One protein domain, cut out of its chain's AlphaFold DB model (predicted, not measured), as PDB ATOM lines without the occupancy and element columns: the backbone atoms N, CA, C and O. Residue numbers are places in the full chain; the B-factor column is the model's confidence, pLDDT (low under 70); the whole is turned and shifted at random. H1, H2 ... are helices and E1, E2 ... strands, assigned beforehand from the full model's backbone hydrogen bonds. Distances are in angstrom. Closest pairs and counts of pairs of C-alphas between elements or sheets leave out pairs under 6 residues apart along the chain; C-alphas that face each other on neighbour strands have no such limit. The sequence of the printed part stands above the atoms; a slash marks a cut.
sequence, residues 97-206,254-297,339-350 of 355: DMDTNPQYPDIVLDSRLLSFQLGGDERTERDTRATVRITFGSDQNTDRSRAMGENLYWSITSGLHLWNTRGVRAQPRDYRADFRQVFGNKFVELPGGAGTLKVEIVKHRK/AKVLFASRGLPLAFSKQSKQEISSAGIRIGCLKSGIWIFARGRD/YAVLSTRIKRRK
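Overview. This is residues 97 to 206, 254 to 297 and 339 to 350 of the 355 residues of an uncharacterized protein of Pyrinomonadaceae bacterium (UniProt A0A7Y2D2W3). Two twisted sheets lie face to face as a sandwich, E1, E4, E8 and E9 in one and E2, E3, E5, E6 and E7 in the other. Their long strands run along an elongated body; the small helices H1 and H3 sit at one end, and H2 lies beside E1 and E3. The 166 printed residues hold three named helices and nine strands, in the order E1 E2 H1 E3 H2 E4 E5 E6 E7 H3 E8 E9, mostly strand. One sheet runs E4 - E1 - E9 - E8, all antiparallel; the other is branched at E5, its pairs antiparallel. The whole is compact, with a radius of gyration of the C-alphas of 17.3 A and spans of 55 by 33 by 27 A.

Arrangement. E1, residues 106 to 117, bends by 55 degrees at residue 114. It is an inner strand, with two antiparallel neighbours: E4, residues 188 to 190, with N 109 and O 188 within hydrogen-bond range at 2.8 A, and E9, residues 339 to 349, with N 110 and O 345 at 2.9 A. E8, residues 288 to 294, is the edge strand beside E9 (N 290 and O 342, 2.8 A). In the other sheet E2, residues 129 to 138, has E3, residues 153 to 161, on one side (N 134 and O 156, 2.8 A) and E5, residues 194 to 204, on the other (N 133 and O 200, 2.8 A). On the side of E5 away from E2 are E6, residues 255 to 259 (N 201 and O 258, 2.8 A), and E7, residues 263 to 266 (N 197 and O 263, 2.8 A). The facing parts of the sheets are 9.1 A centre to centre, their strands at 25 degrees. H1, residues 143 to 147, only just on the branched sheet with 5 pairs of C-alphas within 10 A, only grazes it. H2, residues 179 to 182, only grazes both sheets; its closest C-alphas with E1 are Phe 179 and Arg 112, 5.5 A. H3, residues 269 to 277, only grazes the branched sheet; its closest C-alphas with E7 are Lys 272 and Ala 266, 5.2 A. In H1 and H3 every O i to N i+4 pair is within hydrogen-bond range; H2 is too short for one.

Along the chain. E1 begins at C-alpha 106 (19.665, -38.285, -35.051) and measures 32.7 A. E2 measures 29.8 A, E3 26.0 A, E5 31.9 A, E8 19.8 A and H3 12.0 A. E9, 30.5 A, ends at C-alpha 349 (20.689, -35.584, -39.313).

Size, cuts and confidence. The farthest C-alphas, Arg 166 and Ser 277, are 55.3 A apart. Residues 207 to 253 and 298 to 338 are not printed; the gaps are 10.2 A and 9.0 A between C-alphas. The links E1 to E2 and E3 to H2 are long. Mean pLDDT of the printed part is 83.8; 16 residues are under 70, among them 180 to 184 and 204 to 206.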
ATOM      1  N   ASP A  97      27.815 -30.290 -27.393       91.75
ATOM      2  CA  ASP A  97      27.514 -29.008 -28.036       91.75
ATOM      3  C   ASP A  97      26.286 -29.088 -28.959       91.75
ATOM      4  O   ASP A  97      25.565 -28.101 -29.112       91.75
ATOM      5  N   MET A  98      26.036 -30.264 -29.537       93.06
ATOM      6  CA  MET A  98      24.990 -30.512 -30.526       93.06
ATOM      7  C   MET A  98      23.576 -30.511 -29.930       93.06
ATOM      8  O   MET A  98      23.216 -31.382 -29.131       93.06
ATOM      9  N   ASP A  99      22.736 -29.605 -30.428       91.19
ATOM     10  CA  ASP A  99      21.285 -29.647 -30.243       91.19
ATOM     11  C   ASP A  99      20.618 -30.410 -31.397       91.19
ATOM     12  O   ASP A  99      20.662 -30.004 -32.568       91.19
ATOM     13  N   THR A 100      19.996 -31.530 -31.036       89.81
ATOM     14  CA  THR A 100      19.053 -32.285 -31.876       89.81
ATOM     15  C   THR A 100      17.631 -31.797 -31.593       89.81
ATOM     16  O   THR A 100      17.397 -31.067 -30.630       89.81
ATOM     17  N   ASN A 101      16.694 -32.095 -32.491       86.38
ATOM     18  CA  ASN A 101      15.288 -31.708 -32.350       86.38
ATOM     19  C   ASN A 101      14.389 -32.696 -33.124       86.38
ATOM     20  O   ASN A 101      14.916 -33.496 -33.892       86.38
ATOM     21  N   PRO A 102      13.047 -32.648 -33.015       86.31
ATOM     22  CA  PRO A 102      12.171 -33.604 -33.707       86.31
ATOM     23  C   PRO A 102      12.317 -33.652 -35.243       86.31
ATOM     24  O   PRO A 102      11.974 -34.656 -35.866       86.31
ATOM     25  N   GLN A 103      12.838 -32.591 -35.873       87.88
ATOM     26  CA  GLN A 103      13.115 -32.560 -37.314       87.88
ATOM     27  C   GLN A 103      14.452 -33.237 -37.667       87.88
ATOM     28  O   GLN A 103      14.548 -33.876 -38.713       87.88
ATOM     29  N   TYR A 104      15.456 -33.122 -36.794       92.06
ATOM     30  CA  TYR A 104      16.785 -33.727 -36.903       92.06
ATOM     31  C   TYR A 104      17.166 -34.397 -35.566       92.06
ATOM     32  O   TYR A 104      17.986 -33.847 -34.820       92.06
ATOM     33  N   PRO A 105      16.529 -35.535 -35.220       89.94
ATOM     34  CA  PRO A 105      16.676 -36.171 -33.908       89.94
ATOM     35  C   PRO A 105      17.927 -37.052 -33.808       89.94
ATOM     36  O   PRO A 105      18.305 -37.480 -32.723       89.94
ATOM     37  N   ASP A 106      18.564 -37.338 -34.941       92.56
ATOM     38  CA  ASP A 106      19.665 -38.285 -35.051       92.56
ATOM     39  C   ASP A 106      20.989 -37.549 -35.258       92.56
ATOM     40  O   ASP A 106      21.032 -36.361 -35.603       92.56
ATOM     41  N   ILE A 107      22.094 -38.275 -35.120       93.38
ATOM     42  CA  ILE A 107      23.416 -37.765 -35.475       93.38
ATOM     43  C   ILE A 107      24.135 -38.705 -36.433       93.38
ATOM     44  O   ILE A 107      23.861 -39.903 -36.515       93.38
ATOM     45  N   VAL A 108      25.125 -38.144 -37.114       92.69
ATOM     46  CA  VAL A 108      26.123 -38.893 -37.866       92.69
ATOM     47  C   VAL A 108      27.531 -38.488 -37.440       92.69
ATOM     48  O   VAL A 108      27.800 -37.309 -37.182       92.69
ATOM     49  N   LEU A 109      28.424 -39.474 -37.372       91.44
ATOM     50  CA  LEU A 109      29.837 -39.313 -37.045       91.44
ATOM     51  C   LEU A 109      30.699 -39.503 -38.302       91.44
ATOM     52  O   LEU A 109      30.568 -40.485 -39.035       91.44
ATOM     53  N   ASP A 110      31.609 -38.557 -38.521       91.06
ATOM     54  CA  ASP A 110      32.712 -38.634 -39.481       91.06
ATOM     55  C   ASP A 110      34.011 -38.747 -38.670       91.06
ATOM     56  O   ASP A 110      34.444 -37.768 -38.054       91.06
ATOM     57  N   SER A 111      34.576 -39.954 -38.583       88.50
ATOM     58  CA  SER A 111      35.726 -40.271 -37.724       88.50
ATOM     59  C   SER A 111      36.945 -40.698 -38.537       88.50
ATOM     60  O   SER A 111      36.841 -41.431 -39.517       88.50
ATOM     61  N   ARG A 112      38.134 -40.298 -38.079       89.50
ATOM     62  CA  ARG A 112      39.419 -40.626 -38.705       89.50
ATOM     63  C   ARG A 112      40.473 -40.953 -37.656       89.50
ATOM     64  O   ARG A 112      40.709 -40.140 -36.763       89.50
ATOM     65  N   LEU A 113      41.167 -42.083 -37.805       88.19
ATOM     66  CA  LEU A 113      42.379 -42.374 -37.035       88.19
ATOM     67  C   LEU A 113      43.503 -41.455 -37.523       88.19
ATOM     68  O   LEU A 113      43.945 -41.549 -38.674       88.19
ATOM     69  N   LEU A 114      43.946 -40.549 -36.651       91.31
ATOM     70  CA  LEU A 114      45.046 -39.629 -36.925       91.31
ATOM     71  C   LEU A 114      46.412 -40.251 -36.629       91.31
ATOM     72  O   LEU A 114      47.370 -39.934 -37.338       91.31
ATOM     73  N   SER A 115      46.494 -41.066 -35.574       91.38
ATOM     74  CA  SER A 115      47.690 -41.820 -35.191       91.38
ATOM     75  C   SER A 115      47.421 -42.892 -34.134       91.38
ATOM     76  O   SER A 115      46.417 -42.853 -33.420       91.38
ATOM     77  N   PHE A 116      48.366 -43.827 -34.011       90.00
ATOM     78  CA  PHE A 116      48.431 -44.819 -32.941       90.00
ATOM     79  C   PHE A 116      49.863 -44.915 -32.386       90.00
ATOM     80  O   PHE A 116      50.798 -45.196 -33.128       90.00
ATOM     81  N   GLN A 117      50.050 -44.668 -31.090       90.75
ATOM     82  CA  GLN A 117      51.306 -44.884 -30.367       90.75
ATOM     83  C   GLN A 117      51.230 -46.229 -29.642       90.75
ATOM     84  O   GLN A 117      50.312 -46.460 -28.854       90.75
ATOM     85  N   LEU A 118      52.241 -47.073 -29.849       89.00
ATOM     86  CA  LEU A 118      52.509 -48.243 -29.014       89.00
ATOM     87  C   LEU A 118      53.601 -47.896 -27.991       89.00
ATOM     88  O   LEU A 118      54.642 -47.364 -28.381       89.00
ATOM     89  N   GLY A 119      53.370 -48.196 -26.711       89.31
ATOM     90  CA  GLY A 119      54.327 -47.934 -25.631       89.31
ATOM     91  C   GLY A 119      55.650 -48.691 -25.800       89.31
ATOM     92  O   GLY A 119      55.684 -49.797 -26.345       89.31
ATOM     93  N   GLY A 120      56.761 -48.099 -25.354       87.31
ATOM     94  CA  GLY A 120      58.088 -48.723 -25.320       87.31
ATOM     95  C   GLY A 120      58.101 -50.065 -24.578       87.31
ATOM     96  O   GLY A 120      58.626 -51.055 -25.098       87.31
ATOM     97  N   ASP A 121      57.429 -50.109 -23.432       86.50
ATOM     98  CA  ASP A 121      57.202 -51.282 -22.578       86.50
ATOM     99  C   ASP A 121      56.487 -52.466 -23.265       86.50
ATOM    100  O   ASP A 121      56.707 -53.624 -22.893       86.50
ATOM    101  N   GLU A 122      55.688 -52.216 -24.304       84.62
ATOM    102  CA  GLU A 122      54.891 -53.252 -24.964       84.62
ATOM    103  C   GLU A 122      55.729 -54.239 -25.791       84.62
ATOM    104  O   GLU A 122      56.313 -53.921 -26.835       84.62
ATOM    105  N   ARG A 123      55.748 -55.498 -25.336       81.62
ATOM    106  CA  ARG A 123      56.465 -56.605 -25.979       81.62
ATOM    107  C   ARG A 123      55.698 -57.110 -27.204       81.62
ATOM    108  O   ARG A 123      54.758 -57.895 -27.085       81.62
ATOM    109  N   THR A 124      56.136 -56.698 -28.392       79.00
ATOM    110  CA  THR A 124      55.609 -57.182 -29.679       79.00
ATOM    111  C   THR A 124      56.726 -57.725 -30.571       79.00
ATOM    112  O   THR A 124      57.825 -57.180 -30.615       79.00
ATOM    113  N   GLU A 125      56.451 -58.824 -31.275       79.94
ATOM    114  CA  GLU A 125      57.383 -59.469 -32.215       79.94
ATOM    115  C   GLU A 125      57.445 -58.677 -33.532       79.94
ATOM    116  O   GLU A 125      56.438 -58.082 -33.928       79.94
ATOM    117  N   ARG A 126      58.591 -58.685 -34.227       77.44
ATOM    118  CA  ARG A 126      58.829 -57.857 -35.430       77.44
ATOM    119  C   ARG A 126      57.889 -58.147 -36.605       77.44
ATOM    120  O   ARG A 126      57.657 -57.270 -37.428       77.44
ATOM    121  N   ASP A 127      57.348 -59.356 -36.691       69.62
ATOM    122  CA  ASP A 127      56.391 -59.803 -37.710       69.62
ATOM    123  C   ASP A 127      54.919 -59.589 -37.298       69.62
ATOM    124  O   ASP A 127      54.003 -59.905 -38.064       69.62
ATOM    125  N   THR A 128      54.674 -59.026 -36.107       72.94
ATOM    126  CA  THR A 128      53.324 -58.787 -35.584       72.94
ATOM    127  C   THR A 128      52.535 -57.853 -36.500       72.94
ATOM    128  O   THR A 128      52.837 -56.662 -36.613       72.94
ATOM    129  N   ARG A 129      51.438 -58.371 -37.056       72.38
ATOM    130  CA  ARG A 129      50.349 -57.552 -37.597       72.38
ATOM    131  C   ARG A 129      49.291 -57.364 -36.518       72.38
ATOM    132  O   ARG A 129      49.008 -58.288 -35.756       72.38
ATOM    133  N   ALA A 130      48.700 -56.181 -36.458       76.06
ATOM    134  CA  ALA A 130      47.540 -55.928 -35.617       76.06
ATOM    135  C   ALA A 130      46.435 -55.231 -36.415       76.06
ATOM    136  O   ALA A 130      46.668 -54.778 -37.532       76.06
ATOM    137  N   THR A 131      45.242 -55.144 -35.840       76.19
ATOM    138  CA  THR A 131      44.099 -54.413 -36.395       76.19
ATOM    139  C   THR A 131      43.480 -53.579 -35.283       76.19
ATOM    140  O   THR A 131      43.191 -54.129 -34.220       76.19
ATOM    141  N   VAL A 132      43.245 -52.282 -35.506       75.94
ATOM    142  CA  VAL A 132      42.318 -51.515 -34.657       75.94
ATOM    143  C   VAL A 132      40.905 -51.827 -35.124       75.94
ATOM    144  O   VAL A 132      40.584 -51.557 -36.282       75.94
ATOM    145  N   ARG A 133      40.069 -52.361 -34.233       79.75
ATOM    146  CA  ARG A 133      38.615 -52.448 -34.392       79.75
ATOM    147  C   ARG A 133      37.971 -51.340 -33.561       79.75
ATOM    148  O   ARG A 133      38.196 -51.279 -32.358       79.75
ATOM    149  N   ILE A 134      37.190 -50.463 -34.184       79.88
ATOM    150  CA  ILE A 134      36.380 -49.448 -33.497       79.88
ATOM    151  C   ILE A 134      34.921 -49.747 -33.794       79.88
ATOM    152  O   ILE A 134      34.513 -49.738 -34.952       79.88
ATOM    153  N   THR A 135      34.142 -50.028 -32.757       82.75
ATOM    154  CA  THR A 135      32.721 -50.342 -32.874       82.75
ATOM    155  C   THR A 135      31.899 -49.205 -32.293       82.75
ATOM    156  O   THR A 135      32.067 -48.847 -31.128       82.75
ATOM    157  N   PHE A 136      30.987 -48.675 -33.098       83.31
ATOM    158  CA  PHE A 136      29.889 -47.829 -32.649       83.31
ATOM    159  C   PHE A 136      28.603 -48.654 -32.687       83.31
ATOM    160  O   PHE A 136      28.367 -49.368 -33.657       83.31
ATOM    161  N   GLY A 137      27.779 -48.566 -31.651       82.00
ATOM    162  CA  GLY A 137      26.437 -49.149 -31.613       82.00
ATOM    163  C   GLY A 137      25.408 -48.088 -31.263       82.00
ATOM    164  O   GLY A 137      25.719 -47.198 -30.476       82.00
ATOM    165  N   SER A 138      24.199 -48.172 -31.810       79.94
ATOM    166  CA  SER A 138      23.049 -47.413 -31.310       79.94
ATOM    167  C   SER A 138      22.724 -47.833 -29.876       79.94
ATOM    168  O   SER A 138      22.657 -49.029 -29.589       79.94
ATOM    169  N   ASP A 139      22.486 -46.875 -28.985       77.38
ATOM    170  CA  ASP A 139      22.050 -47.165 -27.617       77.38
ATOM    171  C   ASP A 139      20.517 -47.126 -27.522       77.38
ATOM    172  O   ASP A 139      19.887 -46.178 -27.992       77.38
ATOM    173  N   GLN A 140      19.907 -48.151 -26.920       78.06
ATOM    174  CA  GLN A 140      18.442 -48.340 -26.878       78.06
ATOM    175  C   GLN A 140      17.741 -47.561 -25.754       78.06
ATOM    176  O   GLN A 140      16.539 -47.706 -25.545       78.06
ATOM    177  N   ASN A 141      18.466 -46.707 -25.030       81.81
ATOM    178  CA  ASN A 141      17.872 -45.914 -23.954       81.81
ATOM    179  C   ASN A 141      17.100 -44.686 -24.461       81.81
ATOM    180  O   ASN A 141      16.342 -44.112 -23.684       81.81
ATOM    181  N   THR A 142      17.229 -44.308 -25.742       81.38
ATOM    182  CA  THR A 142      16.413 -43.229 -26.328       81.38
ATOM    183  C   THR A 142      15.139 -43.763 -26.988       81.38
ATOM    184  O   THR A 142      15.153 -44.816 -27.634       81.38
ATOM    185  N   ASP A 143      14.040 -43.018 -26.873       84.50
ATOM    186  CA  ASP A 143      12.771 -43.220 -27.577       84.50
ATOM    187  C   ASP A 143      13.001 -43.333 -29.085       84.50
ATOM    188  O   ASP A 143      12.413 -44.184 -29.751       84.50
ATOM    189  N   ARG A 144      13.904 -42.507 -29.629       84.88
ATOM    190  CA  ARG A 144      14.235 -42.497 -31.057       84.88
ATOM    191  C   ARG A 144      14.934 -43.784 -31.502       84.88
ATOM    192  O   ARG A 144      14.563 -44.310 -32.549       84.88
ATOM    193  N   SER A 145      15.888 -44.308 -30.727       82.31
ATOM    194  CA  SER A 145      16.503 -45.617 -30.998       82.31
ATOM    195  C   SER A 145      15.480 -46.748 -30.908       82.31
ATOM    196  O   SER A 145      15.412 -47.574 -31.816       82.31
ATOM    197  N   ARG A 146      14.633 -46.744 -29.867       84.00
ATOM    198  CA  ARG A 146      13.571 -47.749 -29.685       84.00
ATOM    199  C   ARG A 146      12.569 -47.738 -30.837       84.00
ATOM    200  O   ARG A 146      12.216 -48.795 -31.349       84.00
ATOM    201  N   ALA A 147      12.171 -46.554 -31.300       82.62
ATOM    202  CA  ALA A 147      11.273 -46.381 -32.441       82.62
ATOM    203  C   ALA A 147      11.879 -46.828 -33.787       82.62
ATOM    204  O   ALA A 147      11.131 -47.045 -34.736       82.62
ATOM    205  N   MET A 148      13.206 -46.971 -33.890       77.94
ATOM    206  CA  MET A 148      13.857 -47.548 -35.074       77.94
ATOM    207  C   MET A 148      13.923 -49.084 -35.044       77.94
ATOM    208  O   MET A 148      14.270 -49.675 -36.060       77.94
ATOM    209  N   GLY A 149      13.567 -49.733 -33.928       67.69
ATOM    210  CA  GLY A 149      13.359 -51.186 -33.812       67.69
ATOM    211  C   GLY A 149      14.613 -52.068 -33.878       67.69
ATOM    212  O   GLY A 149      14.632 -53.144 -33.283       67.69
ATOM    213  N   GLU A 150      15.676 -51.617 -34.543       66.94
ATOM    214  CA  GLU A 150      16.916 -52.370 -34.735       66.94
ATOM    215  C   GLU A 150      18.124 -51.727 -34.042       66.94
ATOM    216  O   GLU A 150      18.256 -50.506 -33.947       66.94
ATOM    217  N   ASN A 151      19.058 -52.572 -33.594       68.44
ATOM    218  CA  ASN A 151      20.374 -52.126 -33.148       68.44
ATOM    219  C   ASN A 151      21.315 -51.963 -34.344       68.44
ATOM    220  O   ASN A 151      21.770 -52.953 -34.922       68.44
ATOM    221  N   LEU A 152      21.659 -50.718 -34.669       71.25
ATOM    222  CA  LEU A 152      22.647 -50.400 -35.693       71.25
ATOM    223  C   LEU A 152      24.054 -50.485 -35.102       71.25
ATOM    224  O   LEU A 152      24.404 -49.714 -34.207       71.25
ATOM    225  N   TYR A 153      24.879 -51.384 -35.638       75.75
ATOM    226  CA  TYR A 153      26.296 -51.480 -35.299       75.75
ATOM    227  C   TYR A 153      27.185 -51.180 -36.509       75.75
ATOM    228  O   TYR A 153      26.992 -51.695 -37.612       75.75
ATOM    229  N   TRP A 154      28.214 -50.373 -36.264       73.00
ATOM    230  CA  TRP A 154      29.238 -49.972 -37.217       73.00
ATOM    231  C   TRP A 154      30.596 -50.423 -36.690       73.00
ATOM    232  O   TRP A 154      31.110 -49.850 -35.731       73.00
ATOM    233  N   SER A 155      31.185 -51.449 -37.305       75.94
ATOM    234  CA  SER A 155      32.534 -51.918 -36.975       75.94
ATOM    235  C   SER A 155      33.529 -51.447 -38.031       75.94
ATOM    236  O   SER A 155      33.435 -51.813 -39.198       75.94
ATOM    237  N   ILE A 156      34.502 -50.655 -37.599       69.81
ATOM    238  CA  ILE A 156      35.598 -50.122 -38.401       69.81
ATOM    239  C   ILE A 156      36.841 -50.948 -38.101       69.81
ATOM    240  O   ILE A 156      37.276 -50.976 -36.954       69.81
ATOM    241  N   THR A 157      37.460 -51.558 -39.107       70.62
ATOM    242  CA  THR A 157      38.742 -52.261 -38.946       70.62
ATOM    243  C   THR A 157      39.828 -51.631 -39.802       70.62
ATOM    244  O   THR A 157      39.661 -51.505 -41.013       70.62
ATOM    245  N   SER A 158      40.961 -51.278 -39.195       67.81
ATOM    246  CA  SER A 158      42.151 -50.807 -39.908       67.81
ATOM    247  C   SER A 158      43.392 -51.584 -39.487       67.81
ATOM    248  O   SER A 158      43.652 -51.746 -38.293       67.81
ATOM    249  N   GLY A 159      44.158 -52.057 -40.472       69.06
ATOM    250  CA  GLY A 159      45.426 -52.738 -40.239       69.06
ATOM    251  C   GLY A 159      46.482 -51.812 -39.628       69.06
ATOM    252  O   GLY A 159      46.639 -50.661 -40.026       69.06
ATOM    253  N   LEU A 160      47.242 -52.354 -38.682       71.31
ATOM    254  CA  LEU A 160      48.410 -51.749 -38.060       71.31
ATOM    255  C   LEU A 160      49.649 -52.603 -38.350       71.31
ATOM    256  O   LEU A 160      49.728 -53.779 -37.977       71.31
ATOM    257  N   HIS A 161      50.659 -51.976 -38.940       74.38
ATOM    258  CA  HIS A 161      52.004 -52.530 -39.038       74.38
ATOM    259  C   HIS A 161      52.808 -52.078 -37.822       74.38
ATOM    260  O   HIS A 161      53.328 -50.970 -37.826       74.38
ATOM    261  N   LEU A 162      52.898 -52.906 -36.771       79.50
ATOM    262  CA  LEU A 162      53.578 -52.508 -35.522       79.50
ATOM    263  C   LEU A 162      55.083 -52.238 -35.706       79.50
ATOM    264  O   LEU A 162      55.715 -51.537 -34.911       79.50
ATOM    265  N   TRP A 163      55.639 -52.758 -36.798       80.50
ATOM    266  CA  TRP A 163      57.015 -52.596 -37.231       80.50
ATOM    267  C   TRP A 163      57.037 -52.227 -38.716       80.50
ATOM    268  O   TRP A 163      56.220 -52.712 -39.502       80.50
ATOM    269  N   ASN A 164      57.971 -51.360 -39.103       78.88
ATOM    270  CA  ASN A 164      58.185 -50.983 -40.497       78.88
ATOM    271  C   ASN A 164      59.040 -52.024 -41.246       78.88
ATOM    272  O   ASN A 164      59.593 -52.952 -40.654       78.88
ATOM    273  N   THR A 165      59.199 -51.846 -42.560       75.69
ATOM    274  CA  THR A 165      59.971 -52.754 -43.433       75.69
ATOM    275  C   THR A 165      61.453 -52.888 -43.065       75.69
ATOM    276  O   THR A 165      62.099 -53.828 -43.513       75.69
ATOM    277  N   ARG A 166      61.998 -51.986 -42.235       79.94
ATOM    278  CA  ARG A 166      63.380 -52.029 -41.727       79.94
ATOM    279  C   ARG A 166      63.493 -52.726 -40.364       79.94
ATOM    280  O   ARG A 166      64.559 -52.702 -39.760       79.94
ATOM    281  N   GLY A 167      62.406 -53.303 -39.843       78.88
ATOM    282  CA  GLY A 167      62.393 -53.950 -38.528       78.88
ATOM    283  C   GLY A 167      62.524 -52.975 -37.352       78.88
ATOM    284  O   GLY A 167      62.924 -53.389 -36.264       78.88
ATOM    285  N   VAL A 168      62.179 -51.698 -37.551       84.69
ATOM    286  CA  VAL A 168      62.073 -50.675 -36.496       84.69
ATOM    287  C   VAL A 168      60.597 -50.489 -36.138       84.69
ATOM    288  O   VAL A 168      59.743 -50.563 -37.023       84.69
ATOM    289  N   ARG A 169      60.271 -50.254 -34.857       84.12
ATOM    290  CA  ARG A 169      58.884 -49.987 -34.433       84.12
ATOM    291  C   ARG A 169      58.307 -48.815 -35.228       84.12
ATOM    292  O   ARG A 169      58.961 -47.776 -35.365       84.12
ATOM    293  N   ALA A 170      57.099 -48.993 -35.756       82.69
ATOM    294  CA  ALA A 170      56.447 -47.959 -36.547       82.69
ATOM    295  C   ALA A 170      56.032 -46.772 -35.665       82.69
ATOM    296  O   ALA A 170      55.652 -46.927 -34.502       82.69
ATOM    297  N   GLN A 171      56.153 -45.573 -36.226       86.62
ATOM    298  CA  GLN A 171      55.917 -44.305 -35.544       86.62
ATOM    299  C   GLN A 171      54.426 -43.933 -35.592       86.62
ATOM    300  O   GLN A 171      53.739 -44.315 -36.538       86.62
ATOM    301  N   PRO A 172      53.911 -43.100 -34.664       85.12
ATOM    302  CA  PRO A 172      52.500 -42.695 -34.647       85.12
ATOM    303  C   PRO A 172      51.968 -42.169 -35.977       85.12
ATOM    304  O   PRO A 172      50.836 -42.458 -36.359       85.12
ATOM    305  N   ARG A 173      52.809 -41.426 -36.705       84.75
ATOM    306  CA  ARG A 173      52.496 -40.838 -38.013       84.75
ATOM    307  C   ARG A 173      52.276 -41.860 -39.132       84.75
ATOM    308  O   ARG A 173      51.668 -41.471 -40.133       84.75
ATOM    309  N   ASP A 174      52.790 -43.081 -38.969       80.75
ATOM    310  CA  ASP A 174      52.768 -44.163 -39.958       80.75
ATOM    311  C   ASP A 174      51.398 -44.879 -39.964       80.75
ATOM    312  O   ASP A 174      51.041 -45.529 -40.944       80.75
ATOM    313  N   TYR A 175      50.589 -44.707 -38.907       80.56
ATOM    314  CA  TYR A 175      49.239 -45.260 -38.798       80.56
ATOM    315  C   TYR A 175      48.185 -44.197 -39.088       80.56
ATOM    316  O   TYR A 175      47.976 -43.274 -38.299       80.56
ATOM    317  N   ARG A 176      47.485 -44.323 -40.215       77.81
ATOM    318  CA  ARG A 176      46.375 -43.434 -40.578       77.81
ATOM    319  C   ARG A 176      45.290 -44.235 -41.267       77.81
ATOM    320  O   ARG A 176      45.585 -45.037 -42.145       77.81
ATOM    321  N   ALA A 177      44.045 -43.954 -40.913       73.62
ATOM    322  CA  ALA A 177      42.894 -44.545 -41.572       73.62
ATOM    323  C   ALA A 177      41.761 -43.530 -41.631       73.62
ATOM    324  O   ALA A 177      41.318 -43.020 -40.601       73.62
ATOM    325  N   ASP A 178      41.323 -43.227 -42.848       71.75
ATOM    326  CA  ASP A 178      40.128 -42.433 -43.090       71.75
ATOM    327  C   ASP A 178      38.929 -43.382 -43.144       71.75
ATOM    328  O   ASP A 178      38.739 -44.119 -44.111       71.75
ATOM    329  N   PHE A 179      38.165 -43.453 -42.052       71.69
ATOM    330  CA  PHE A 179      37.119 -44.468 -41.925       71.69
ATOM    331  C   PHE A 179      35.929 -44.186 -42.839       71.69
ATOM    332  O   PHE A 179      35.240 -45.115 -43.254       71.69
ATOM    333  N   ARG A 180      35.731 -42.924 -43.228       68.19
ATOM    334  CA  ARG A 180      34.740 -42.557 -44.230       68.19
ATOM    335  C   ARG A 180      35.110 -43.110 -45.607       68.19
ATOM    336  O   ARG A 180      34.230 -43.618 -46.295       68.19
ATOM    337  N   GLN A 181      36.394 -43.117 -45.976       66.56
ATOM    338  CA  GLN A 181      36.849 -43.818 -47.184       66.56
ATOM    339  C   GLN A 181      36.602 -45.336 -47.085       66.56
ATOM    340  O   GLN A 181      36.106 -45.930 -48.040       66.56
ATOM    341  N   VAL A 182      36.873 -45.950 -45.924       64.38
ATOM    342  CA  VAL A 182      36.616 -47.388 -45.673       64.38
ATOM    343  C   VAL A 182      35.126 -47.743 -45.804       64.38
ATOM    344  O   VAL A 182      34.798 -48.804 -46.324       64.38
ATOM    345  N   PHE A 183      34.217 -46.847 -45.410       62.69
ATOM    346  CA  PHE A 183      32.766 -47.028 -45.542       62.69
ATOM    347  C   PHE A 183      32.174 -46.581 -46.893       62.69
ATOM    348  O   PHE A 183      30.964 -46.366 -46.992       62.69
ATOM    349  N   GLY A 184      32.983 -46.392 -47.943       66.69
ATOM    350  CA  GLY A 184      32.470 -45.951 -49.247       66.69
ATOM    351  C   GLY A 184      31.816 -44.563 -49.186       66.69
ATOM    352  O   GLY A 184      30.761 -44.332 -49.768       66.69
ATOM    353  N   ASN A 185      32.427 -43.647 -48.433       71.62
ATOM    354  CA  ASN A 185      31.978 -42.284 -48.131       71.62
ATOM    355  C   ASN A 185      30.722 -42.138 -47.247       71.62
ATOM    356  O   ASN A 185      30.310 -40.994 -47.001       71.62
ATOM    357  N   LYS A 186      30.162 -43.236 -46.716       75.44
ATOM    358  CA  LYS A 186      29.083 -43.213 -45.709       75.44
ATOM    359  C   LYS A 186      29.589 -42.711 -44.344       75.44
ATOM    360  O   LYS A 186      30.782 -42.764 -44.047       75.44
ATOM    361  N   PHE A 187      28.666 -42.226 -43.516       84.62
ATOM    362  CA  PHE A 187      28.922 -41.843 -42.124       84.62
ATOM    363  C   PHE A 187      28.458 -42.950 -41.170       84.62
ATOM    364  O   PHE A 187      27.587 -43.737 -41.527       84.62
ATOM    365  N   VAL A 188      28.993 -42.966 -39.948       85.06
ATOM    366  CA  VAL A 188      28.448 -43.788 -38.855       85.06
ATOM    367  C   VAL A 188      27.179 -43.111 -38.351       85.06
ATOM    368  O   VAL A 188      27.238 -41.976 -37.882       85.06
ATOM    369  N   GLU A 189      26.038 -43.781 -38.460       88.12
ATOM    370  CA  GLU A 189      24.737 -43.214 -38.095       88.12
ATOM    371  C   GLU A 189      24.295 -43.700 -36.711       88.12
ATOM    372  O   GLU A 189      24.306 -44.904 -36.443       88.12
ATOM    373  N   LEU A 190      23.925 -42.758 -35.835       90.38
ATOM    374  CA  LEU A 190      23.483 -43.015 -34.464       90.38
ATOM    375  C   LEU A 190      22.091 -42.392 -34.237       90.38
ATOM    376  O   LEU A 190      21.980 -41.170 -34.064       90.38
ATOM    377  N   PRO A 191      21.031 -43.220 -34.245       89.19
ATOM    378  CA  PRO A 191      19.680 -42.826 -33.859       89.19
ATOM    379  C   PRO A 191      19.636 -42.124 -32.500       89.19
ATOM    380  O   PRO A 191      20.358 -42.497 -31.577       89.19
ATOM    381  N   GLY A 192      18.817 -41.078 -32.384       89.06
ATOM    382  CA  GLY A 192      18.567 -40.382 -31.111       89.06
ATOM    383  C   GLY A 192      19.763 -39.662 -30.472       89.06
ATOM    384  O   GLY A 192      19.608 -39.039 -29.429       89.06
ATOM    385  N   GLY A 193      20.961 -39.725 -31.062       90.44
ATOM    386  CA  GLY A 193      22.154 -39.046 -30.551       90.44
ATOM    387  C   GLY A 193      22.914 -39.764 -29.428       90.44
ATOM    388  O   GLY A 193      23.867 -39.189 -28.903       90.44
ATOM    389  N   ALA A 194      22.552 -41.004 -29.080       91.75
ATOM    390  CA  ALA A 194      23.274 -41.834 -28.109       91.75
ATOM    391  C   ALA A 194      23.849 -43.103 -28.753       91.75
ATOM    392  O   ALA A 194      23.285 -43.662 -29.696       91.75
ATOM    393  N   GLY A 195      24.969 -43.592 -28.221       90.75
ATOM    394  CA  GLY A 195      25.569 -44.828 -28.707       90.75
ATOM    395  C   GLY A 195      26.622 -45.431 -27.788       90.75
ATOM    396  O   GLY A 195      27.184 -44.762 -26.926       90.75
ATOM    397  N   THR A 196      26.922 -46.709 -27.999       89.75
ATOM    398  CA  THR A 196      28.023 -47.416 -27.338       89.75
ATOM    399  C   THR A 196      29.286 -47.353 -28.189       89.75
ATOM    400  O   THR A 196      29.247 -47.712 -29.366       89.75
ATOM    401  N   LEU A 197      30.414 -46.975 -27.597       90.25
ATOM    402  CA  LEU A 197      31.721 -46.909 -28.249       90.25
ATOM    403  C   LEU A 197      32.666 -47.972 -27.678       90.25
ATOM    404  O   LEU A 197      32.867 -48.039 -26.466       90.25
ATOM    405  N   LYS A 198      33.269 -48.785 -28.547       88.25
ATOM    406  CA  LYS A 198      34.270 -49.793 -28.184       88.25
ATOM    407  C   LYS A 198      35.506 -49.672 -29.075       88.25
ATOM    408  O   LYS A 198      35.369 -49.480 -30.280       88.25
ATOM    409  N   VAL A 199      36.700 -49.819 -28.508       85.19
ATOM    410  CA  VAL A 199      37.967 -49.913 -29.253       85.19
ATOM    411  C   VAL A 199      38.713 -51.168 -28.834       85.19
ATOM    412  O   VAL A 199      38.889 -51.431 -27.650       85.19
ATOM    413  N   GLU A 200      39.182 -51.930 -29.810       81.62
ATOM    414  CA  GLU A 200      39.992 -53.127 -29.627       81.62
ATOM    415  C   GLU A 200      41.206 -53.074 -30.546       81.62
ATOM    416  O   GLU A 200      41.148 -52.546 -31.656       81.62
ATOM    417  N   ILE A 201      42.312 -53.651 -30.094       81.31
ATOM    418  CA  ILE A 201      43.526 -53.816 -30.882       81.31
ATOM    419  C   ILE A 201      43.871 -55.296 -30.856       81.31
ATOM    420  O   ILE A 201      44.293 -55.837 -29.834       81.31
ATOM    421  N   VAL A 202      43.647 -55.961 -31.984       78.81
ATOM    422  CA  VAL A 202      43.780 -57.414 -32.121       78.81
ATOM    423  C   VAL A 202      45.094 -57.723 -32.821       78.81
ATOM    424  O   VAL A 202      45.311 -57.273 -33.940       78.81
ATOM    425  N   LYS A 203      45.981 -58.485 -32.176       78.00
ATOM    426  CA  LYS A 203      47.172 -59.064 -32.804       78.00
ATOM    427  C   LYS A 203      46.784 -60.310 -33.598       78.00
ATOM    428  O   LYS A 203      46.141 -61.221 -33.074       78.00
ATOM    429  N   HIS A 204      47.280 -60.375 -34.827       69.94
ATOM    430  CA  HIS A 204      47.163 -61.517 -35.724       69.94
ATOM    431  C   HIS A 204      48.560 -62.064 -36.045       69.94
ATOM    432  O   HIS A 204      49.478 -61.307 -36.370       69.94
ATOM    433  N   ARG A 205      48.728 -63.389 -36.001       62.53
ATOM    434  CA  ARG A 205      49.914 -64.051 -36.566       62.53
ATOM    435  C   ARG A 205      49.737 -64.147 -38.085       62.53
ATOM    436  O   ARG A 205      48.663 -64.537 -38.547       62.53
ATOM    437  N   LYS A 206      50.760 -63.792 -38.875       54.69
ATOM    438  CA  LYS A 206      50.687 -63.868 -40.346       54.69
ATOM    439  C   LYS A 206      50.615 -65.339 -40.783       54.69
ATOM    440  O   LYS A 206      51.637 -66.011 -40.847       54.69
ATOM    441  N   ALA A 254      44.734 -65.620 -32.332       61.81
ATOM    442  CA  ALA A 254      44.377 -64.201 -32.328       61.81
ATOM    443  C   ALA A 254      44.372 -63.690 -30.877       61.81
ATOM    444  O   ALA A 254      43.616 -64.186 -30.045       61.81
ATOM    445  N   LYS A 255      45.233 -62.717 -30.556       71.81
ATOM    446  CA  LYS A 255      45.356 -62.172 -29.196       71.81
ATOM    447  C   LYS A 255      44.894 -60.726 -29.183       71.81
ATOM    448  O   LYS A 255      45.523 -59.872 -29.803       71.81
ATOM    449  N   VAL A 256      43.836 -60.428 -28.438       74.38
ATOM    450  CA  VAL A 256      43.498 -59.044 -28.092       74.38
ATOM    451  C   VAL A 256      44.667 -58.477 -27.280       74.38
ATOM    452  O   VAL A 256      44.984 -58.988 -26.208       74.38
ATOM    453  N   LEU A 257      45.360 -57.476 -27.827       75.94
ATOM    454  CA  LEU A 257      46.404 -56.741 -27.110       75.94
ATOM    455  C   LEU A 257      45.757 -55.774 -26.122       75.94
ATOM    456  O   LEU A 257      46.155 -55.715 -24.964       75.94
ATOM    457  N   PHE A 258      44.736 -55.053 -26.591       81.00
ATOM    458  CA  PHE A 258      44.026 -54.036 -25.826       81.00
ATOM    459  C   PHE A 258      42.537 -54.052 -26.180       81.00
ATOM    460  O   PHE A 258      42.183 -54.260 -27.342       81.00
ATOM    461  N   ALA A 259      41.673 -53.793 -25.202       83.38
ATOM    462  CA  ALA A 259      40.239 -53.618 -25.408       83.38
ATOM    463  C   ALA A 259      39.674 -52.578 -24.438       83.38
ATOM    464  O   ALA A 259      40.077 -52.511 -23.278       83.38
ATOM    465  N   SER A 260      38.702 -51.797 -24.893       84.25
ATOM    466  CA  SER A 260      37.757 -51.115 -24.017       84.25
ATOM    467  C   SER A 260      36.555 -52.024 -23.752       84.25
ATOM    468  O   SER A 260      36.196 -52.878 -24.573       84.25
ATOM    469  N   ARG A 261      35.855 -51.786 -22.640       83.38
ATOM    470  CA  ARG A 261      34.435 -52.163 -22.555       83.38
ATOM    471  C   ARG A 261      33.629 -51.272 -23.514       83.38
ATOM    472  O   ARG A 261      34.136 -50.260 -24.001       83.38
ATOM    473  N   GLY A 262      32.393 -51.660 -23.823       83.75
ATOM    474  CA  GLY A 262      31.470 -50.765 -24.524       83.75
ATOM    475  C   GLY A 262      31.117 -49.595 -23.609       83.75
ATOM    476  O   GLY A 262      30.599 -49.816 -22.518       83.75
ATOM    477  N   LEU A 263      31.439 -48.374 -24.027       87.69
ATOM    478  CA  LEU A 263      31.190 -47.149 -23.270       87.69
ATOM    479  C   LEU A 263      29.915 -46.487 -23.810       87.69
ATOM    480  O   LEU A 263      29.951 -46.023 -24.952       87.69
ATOM    481  N   PRO A 264      28.797 -46.446 -23.061       90.12
ATOM    482  CA  PRO A 264      27.624 -45.685 -23.470       90.12
ATOM    483  C   PRO A 264      27.927 -44.189 -23.377       90.12
ATOM    484  O   PRO A 264      28.450 -43.704 -22.368       90.12
ATOM    485  N   LEU A 265      27.629 -43.473 -24.456       94.12
ATOM    486  CA  LEU A 265      27.939 -42.064 -24.629       94.12
ATOM    487  C   LEU A 265      26.761 -41.311 -25.245       94.12
ATOM    488  O   LEU A 265      26.165 -41.747 -26.233       94.12
ATOM    489  N   ALA A 266      26.478 -40.143 -24.680       95.12
ATOM    490  CA  ALA A 266      25.610 -39.141 -25.273       95.12
ATOM    491  C   ALA A 266      26.441 -38.182 -26.140       95.12
ATOM    492  O   ALA A 266      27.523 -37.735 -25.756       95.12
ATOM    493  N   PHE A 267      25.917 -37.840 -27.308       95.56
ATOM    494  CA  PHE A 267      26.579 -36.947 -28.260       95.56
ATOM    495  C   PHE A 267      25.711 -35.725 -28.611       95.56
ATOM    496  O   PHE A 267      26.169 -34.831 -29.325       95.56
ATOM    497  N   SER A 268      24.472 -35.660 -28.103       95.50
ATOM    498  CA  SER A 268      23.588 -34.492 -28.176       95.50
ATOM    499  C   SER A 268      23.059 -34.105 -26.788       95.50
ATOM    500  O   SER A 268      23.029 -34.927 -25.866       95.50
ATOM    501  N   LYS A 269      22.633 -32.845 -26.607       95.25
ATOM    502  CA  LYS A 269      22.041 -32.405 -25.327       95.25
ATOM    503  C   LYS A 269      20.751 -33.160 -25.005       95.25
ATOM    504  O   LYS A 269      20.573 -33.594 -23.871       95.25
ATOM    505  N   GLN A 270      19.910 -33.380 -26.019       93.00
ATOM    506  CA  GLN A 270      18.671 -34.151 -25.905       93.00
ATOM    507  C   GLN A 270      18.950 -35.577 -25.412       93.00
ATOM    508  O   GLN A 270      18.386 -35.983 -24.401       93.00
ATOM    509  N   SER A 271      19.886 -36.298 -26.044       92.56
ATOM    510  CA  SER A 271      20.209 -37.677 -25.660       92.56
ATOM    511  C   SER A 271      20.761 -37.767 -24.236       92.56
ATOM    512  O   SER A 271      20.451 -38.701 -23.501       92.56
ATOM    513  N   LYS A 272      21.573 -36.779 -23.822       94.31
ATOM    514  CA  LYS A 272      22.072 -36.686 -22.445       94.31
ATOM    515  C   LYS A 272      20.922 -36.482 -21.462       94.31
ATOM    516  O   LYS A 272      20.863 -37.193 -20.461       94.31
ATOM    517  N   GLN A 273      20.037 -35.523 -21.733       93.00
ATOM    518  CA  GLN A 273      18.910 -35.182 -20.867       93.00
ATOM    519  C   GLN A 273      17.940 -36.358 -20.717       93.00
ATOM    520  O   GLN A 273      17.566 -36.694 -19.599       93.00
ATOM    521  N   GLU A 274      17.589 -37.009 -21.823       90.69
ATOM    522  CA  GLU A 274      16.676 -38.150 -21.865       90.69
ATOM    523  C   GLU A 274      17.206 -39.330 -21.035       90.69
ATOM    524  O   GLU A 274      16.532 -39.802 -20.119       90.69
ATOM    525  N   ILE A 275      18.465 -39.724 -21.246       89.88
ATOM    526  CA  ILE A 275      19.091 -40.829 -20.505       89.88
ATOM    527  C   ILE A 275      19.316 -40.459 -19.027       89.88
ATOM    528  O   ILE A 275      19.092 -41.284 -18.139       89.88
ATOM    529  N   SER A 276      19.672 -39.203 -18.735       89.38
ATOM    530  CA  SER A 276      19.831 -38.728 -17.351       89.38
ATOM    531  C   SER A 276      18.496 -38.633 -16.605       89.38
ATOM    532  O   SER A 276      18.464 -38.850 -15.396       89.38
ATOM    533  N   SER A 277      17.387 -38.356 -17.303       88.25
ATOM    534  CA  SER A 277      16.041 -38.315 -16.709       88.25
ATOM    535  C   SER A 277      15.543 -39.697 -16.270       88.25
ATOM    536  O   SER A 277      14.806 -39.801 -15.294       88.25
ATOM    537  N   ALA A 278      16.047 -40.765 -16.899       85.50
ATOM    538  CA  ALA A 278      15.879 -42.149 -16.454       85.50
ATOM    539  C   ALA A 278      16.804 -42.537 -15.272       85.50
ATOM    540  O   ALA A 278      16.900 -43.710 -14.917       85.50
ATOM    541  N   GLY A 279      17.523 -41.576 -14.676       83.44
ATOM    542  CA  GLY A 279      18.452 -41.795 -13.561       83.44
ATOM    543  C   GLY A 279      19.820 -42.366 -13.962       83.44
ATOM    544  O   GLY A 279      20.627 -42.689 -13.090       83.44
ATOM    545  N   ILE A 280      20.114 -42.491 -15.262       85.88
ATOM    546  CA  ILE A 280      21.357 -43.095 -15.757       85.88
ATOM    547  C   ILE A 280      22.405 -42.005 -16.010       85.88
ATOM    548  O   ILE A 280      22.274 -41.179 -16.912       85.88
ATOM    549  N   ARG A 281      23.513 -42.038 -15.260       87.19
ATOM    550  CA  ARG A 281      24.665 -41.157 -15.512       87.19
ATOM    551  C   ARG A 281      25.407 -41.592 -16.781       87.19
ATOM    552  O   ARG A 281      26.140 -42.583 -16.760       87.19
ATOM    553  N   ILE A 282      25.278 -40.814 -17.853       90.81
ATOM    554  CA  ILE A 282      25.954 -41.056 -19.135       90.81
ATOM    555  C   ILE A 282      27.101 -40.063 -19.384       90.81
ATOM    556  O   ILE A 282      26.971 -38.859 -19.162       90.81
ATOM    557  N   GLY A 283      28.244 -40.578 -19.846       93.31
ATOM    558  CA  GLY A 283      29.359 -39.747 -20.306       93.31
ATOM    559  C   GLY A 283      29.059 -39.135 -21.675       93.31
ATOM    560  O   GLY A 283      28.247 -39.661 -22.427       93.31
ATOM    561  N   CYS A 284      29.714 -38.033 -22.026       95.62
ATOM    562  CA  CYS A 284      29.494 -37.352 -23.296       95.62
ATOM    563  C   CYS A 284      30.787 -37.178 -24.092       95.62
ATOM    564  O   CYS A 284      31.873 -37.066 -23.527       95.62
ATOM    565  N   LEU A 285      30.662 -37.098 -25.414       95.81
ATOM    566  CA  LEU A 285      31.719 -36.622 -26.308       95.81
ATOM    567  C   LEU A 285      31.112 -35.654 -27.324       95.81
ATOM    568  O   LEU A 285      29.962 -35.806 -27.732       95.81
ATOM    569  N   LYS A 286      31.905 -34.685 -27.774       95.31
ATOM    570  CA  LYS A 286      31.531 -33.757 -28.851       95.31
ATOM    571  C   LYS A 286      32.538 -33.793 -29.996       95.31
ATOM    572  O   LYS A 286      33.555 -34.484 -29.916       95.31
ATOM    573  N   SER A 287      32.281 -33.028 -31.057       95.31
ATOM    574  CA  SER A 287      33.233 -32.871 -32.168       95.31
ATOM    575  C   SER A 287      34.618 -32.444 -31.661       95.31
ATOM    576  O   SER A 287      34.726 -31.584 -30.788       95.31
ATOM    577  N   GLY A 288      35.689 -33.027 -32.202       94.56
ATOM    578  CA  GLY A 288      37.060 -32.692 -31.811       94.56
ATOM    579  C   GLY A 288      38.041 -33.854 -31.931       94.56
ATOM    580  O   GLY A 288      37.899 -34.721 -32.792       94.56
ATOM    581  N   ILE A 289      39.065 -33.838 -31.076       94.31
ATOM    582  CA  ILE A 289      40.074 -34.899 -30.983       94.31
ATOM    583  C   ILE A 289      39.726 -35.807 -29.805       94.31
ATOM    584  O   ILE A 289      39.659 -35.343 -28.667       94.31
ATOM    585  N   TRP A 290      39.523 -37.093 -30.072       94.69
ATOM    586  CA  TRP A 290      39.314 -38.118 -29.053       94.69
ATOM    587  C   TRP A 290      40.597 -38.925 -28.867       94.69
ATOM    588  O   TRP A 290      41.295 -39.236 -29.832       94.69
ATOM    589  N   ILE A 291      40.905 -39.266 -27.623       93.62
ATOM    590  CA  ILE A 291      42.082 -40.040 -27.240       93.62
ATOM    591  C   ILE A 291      41.583 -41.310 -26.571       93.62
ATOM    592  O   ILE A 291      40.808 -41.237 -25.622       93.62
ATOM    593  N   PHE A 292      42.050 -42.460 -27.041       92.38
ATOM    594  CA  PHE A 292      41.864 -43.725 -26.342       92.38
ATOM    595  C   PHE A 292      43.200 -44.140 -25.762       92.38
ATOM    596  O   PHE A 292      44.165 -44.276 -26.511       92.38
ATOM    597  N   ALA A 293      43.261 -44.326 -24.452       92.38
ATOM    598  CA  ALA A 293      44.467 -44.722 -23.738       92.38
ATOM    599  C   ALA A 293      44.102 -45.687 -22.610       92.38
ATOM    600  O   ALA A 293      42.935 -45.789 -22.227       92.38
ATOM    601  N   ARG A 294      45.085 -46.405 -22.071       88.19
ATOM    602  CA  ARG A 294      44.838 -47.352 -20.977       88.19
ATOM    603  C   ARG A 294      44.523 -46.631 -19.673       88.19
ATOM    604  O   ARG A 294      45.108 -45.587 -19.392       88.19
ATOM    605  N   GLY A 295      43.692 -47.238 -18.825       86.00
ATOM    606  CA  GLY A 295      43.423 -46.727 -17.479       86.00
ATOM    607  C   GLY A 295      44.694 -46.512 -16.643       86.00
ATOM    608  O   GLY A 295      44.762 -45.540 -15.898       86.00
ATOM    609  N   ARG A 296      45.741 -47.335 -16.826       87.31
ATOM    610  CA  ARG A 296      47.048 -47.163 -16.154       87.31
ATOM    611  C   ARG A 296      47.796 -45.896 -16.547       87.31
ATOM    612  O   ARG A 296      48.550 -45.360 -15.745       87.31
ATOM    613  N   ASP A 297      47.571 -45.429 -17.770       88.50
ATOM    614  CA  ASP A 297      48.241 -44.259 -18.323       88.50
ATOM    615  C   ASP A 297      47.449 -42.962 -18.017       88.50
ATOM    616  O   ASP A 297      47.969 -41.856 -18.174       88.50
ATOM    617  N   TYR A 339      48.382 -45.361 -26.909       91.94
ATOM    618  CA  TYR A 339      47.174 -44.589 -27.204       91.94
ATOM    619  C   TYR A 339      46.826 -44.500 -28.694       91.94
ATOM    620  O   TYR A 339      47.698 -44.512 -29.561       91.94
ATOM    621  N   ALA A 340      45.539 -44.334 -28.995       90.94
ATOM    622  CA  ALA A 340      45.024 -43.977 -30.317       90.94
ATOM    623  C   ALA A 340      44.456 -42.552 -30.299       90.94
ATOM    624  O   ALA A 340      43.785 -42.166 -29.341       90.94
ATOM    625  N   VAL A 341      44.685 -41.785 -31.367       92.44
ATOM    626  CA  VAL A 341      44.116 -40.441 -31.546       92.44
ATOM    627  C   VAL A 341      43.156 -40.445 -32.726       92.44
ATOM    628  O   VAL A 341      43.555 -40.707 -33.862       92.44
ATOM    629  N   LEU A 342      41.894 -40.112 -32.468       92.88
ATOM    630  CA  LEU A 342      40.865 -39.916 -33.484       92.88
ATOM    631  C   LEU A 342      40.541 -38.430 -33.640       92.88
ATOM    632  O   LEU A 342      40.525 -37.679 -32.671       92.88
ATOM    633  N   SER A 343      40.211 -38.021 -34.861       93.69
ATOM    634  CA  SER A 343      39.446 -36.802 -35.121       93.69
ATOM    635  C   SER A 343      38.025 -37.219 -35.461       93.69
ATOM    636  O   SER A 343      37.847 -38.027 -36.371       93.69
ATOM    637  N   THR A 344      37.035 -36.687 -34.747       93.69
ATOM    638  CA  THR A 344      35.618 -36.955 -35.010       93.69
ATOM    639  C   THR A 344      34.868 -35.647 -35.220       93.69
ATOM    640  O   THR A 344      34.996 -34.706 -34.434       93.69
ATOM    641  N   ARG A 345      34.050 -35.593 -36.271       94.50
ATOM    642  CA  ARG A 345      33.057 -34.540 -36.501       94.50
ATOM    643  C   ARG A 345      31.667 -35.133 -36.325       94.50
ATOM    644  O   ARG A 345      31.357 -36.156 -36.929       94.50
ATOM    645  N   ILE A 346      30.839 -34.471 -35.529       94.62
ATOM    646  CA  ILE A 346      29.442 -34.835 -35.283       94.62
ATOM    647  C   ILE A 346      28.556 -33.868 -36.064       94.62
ATOM    648  O   ILE A 346      28.807 -32.662 -36.078       94.62
ATOM    649  N   LYS A 347      27.511 -34.379 -36.715       93.94
ATOM    650  CA  LYS A 347      26.478 -33.566 -37.369       93.94
ATOM    651  C   LYS A 347      25.103 -34.114 -37.020       93.94
ATOM    652  O   LYS A 347      24.915 -35.324 -37.074       93.94
ATOM    653  N   ARG A 348      24.133 -33.242 -36.735       93.81
ATOM    654  CA  ARG A 348      22.720 -33.646 -36.680       93.81
ATOM    655  C   ARG A 348      22.225 -34.080 -38.062       93.81
ATOM    656  O   ARG A 348      22.632 -33.505 -39.076       93.81
ATOM    657  N   ARG A 349      21.338 -35.069 -38.102       91.31
ATOM    658  CA  ARG A 349      20.689 -35.584 -39.313       91.31
ATOM    659  C   ARG A 349      19.269 -36.045 -38.965       91.31
ATOM    660  O   ARG A 349      18.899 -36.151 -37.800       91.31
ATOM    661  N   LYS A 350      18.473 -36.320 -39.992       88.62
ATOM    662  CA  LYS A 350      17.310 -37.200 -39.894       88.62
ATOM    663  C   LYS A 350      17.659 -38.474 -40.651       88.62
ATOM    664  O   LYS A 350      17.911 -38.400 -41.854       88.62
TER     665      LYS A 350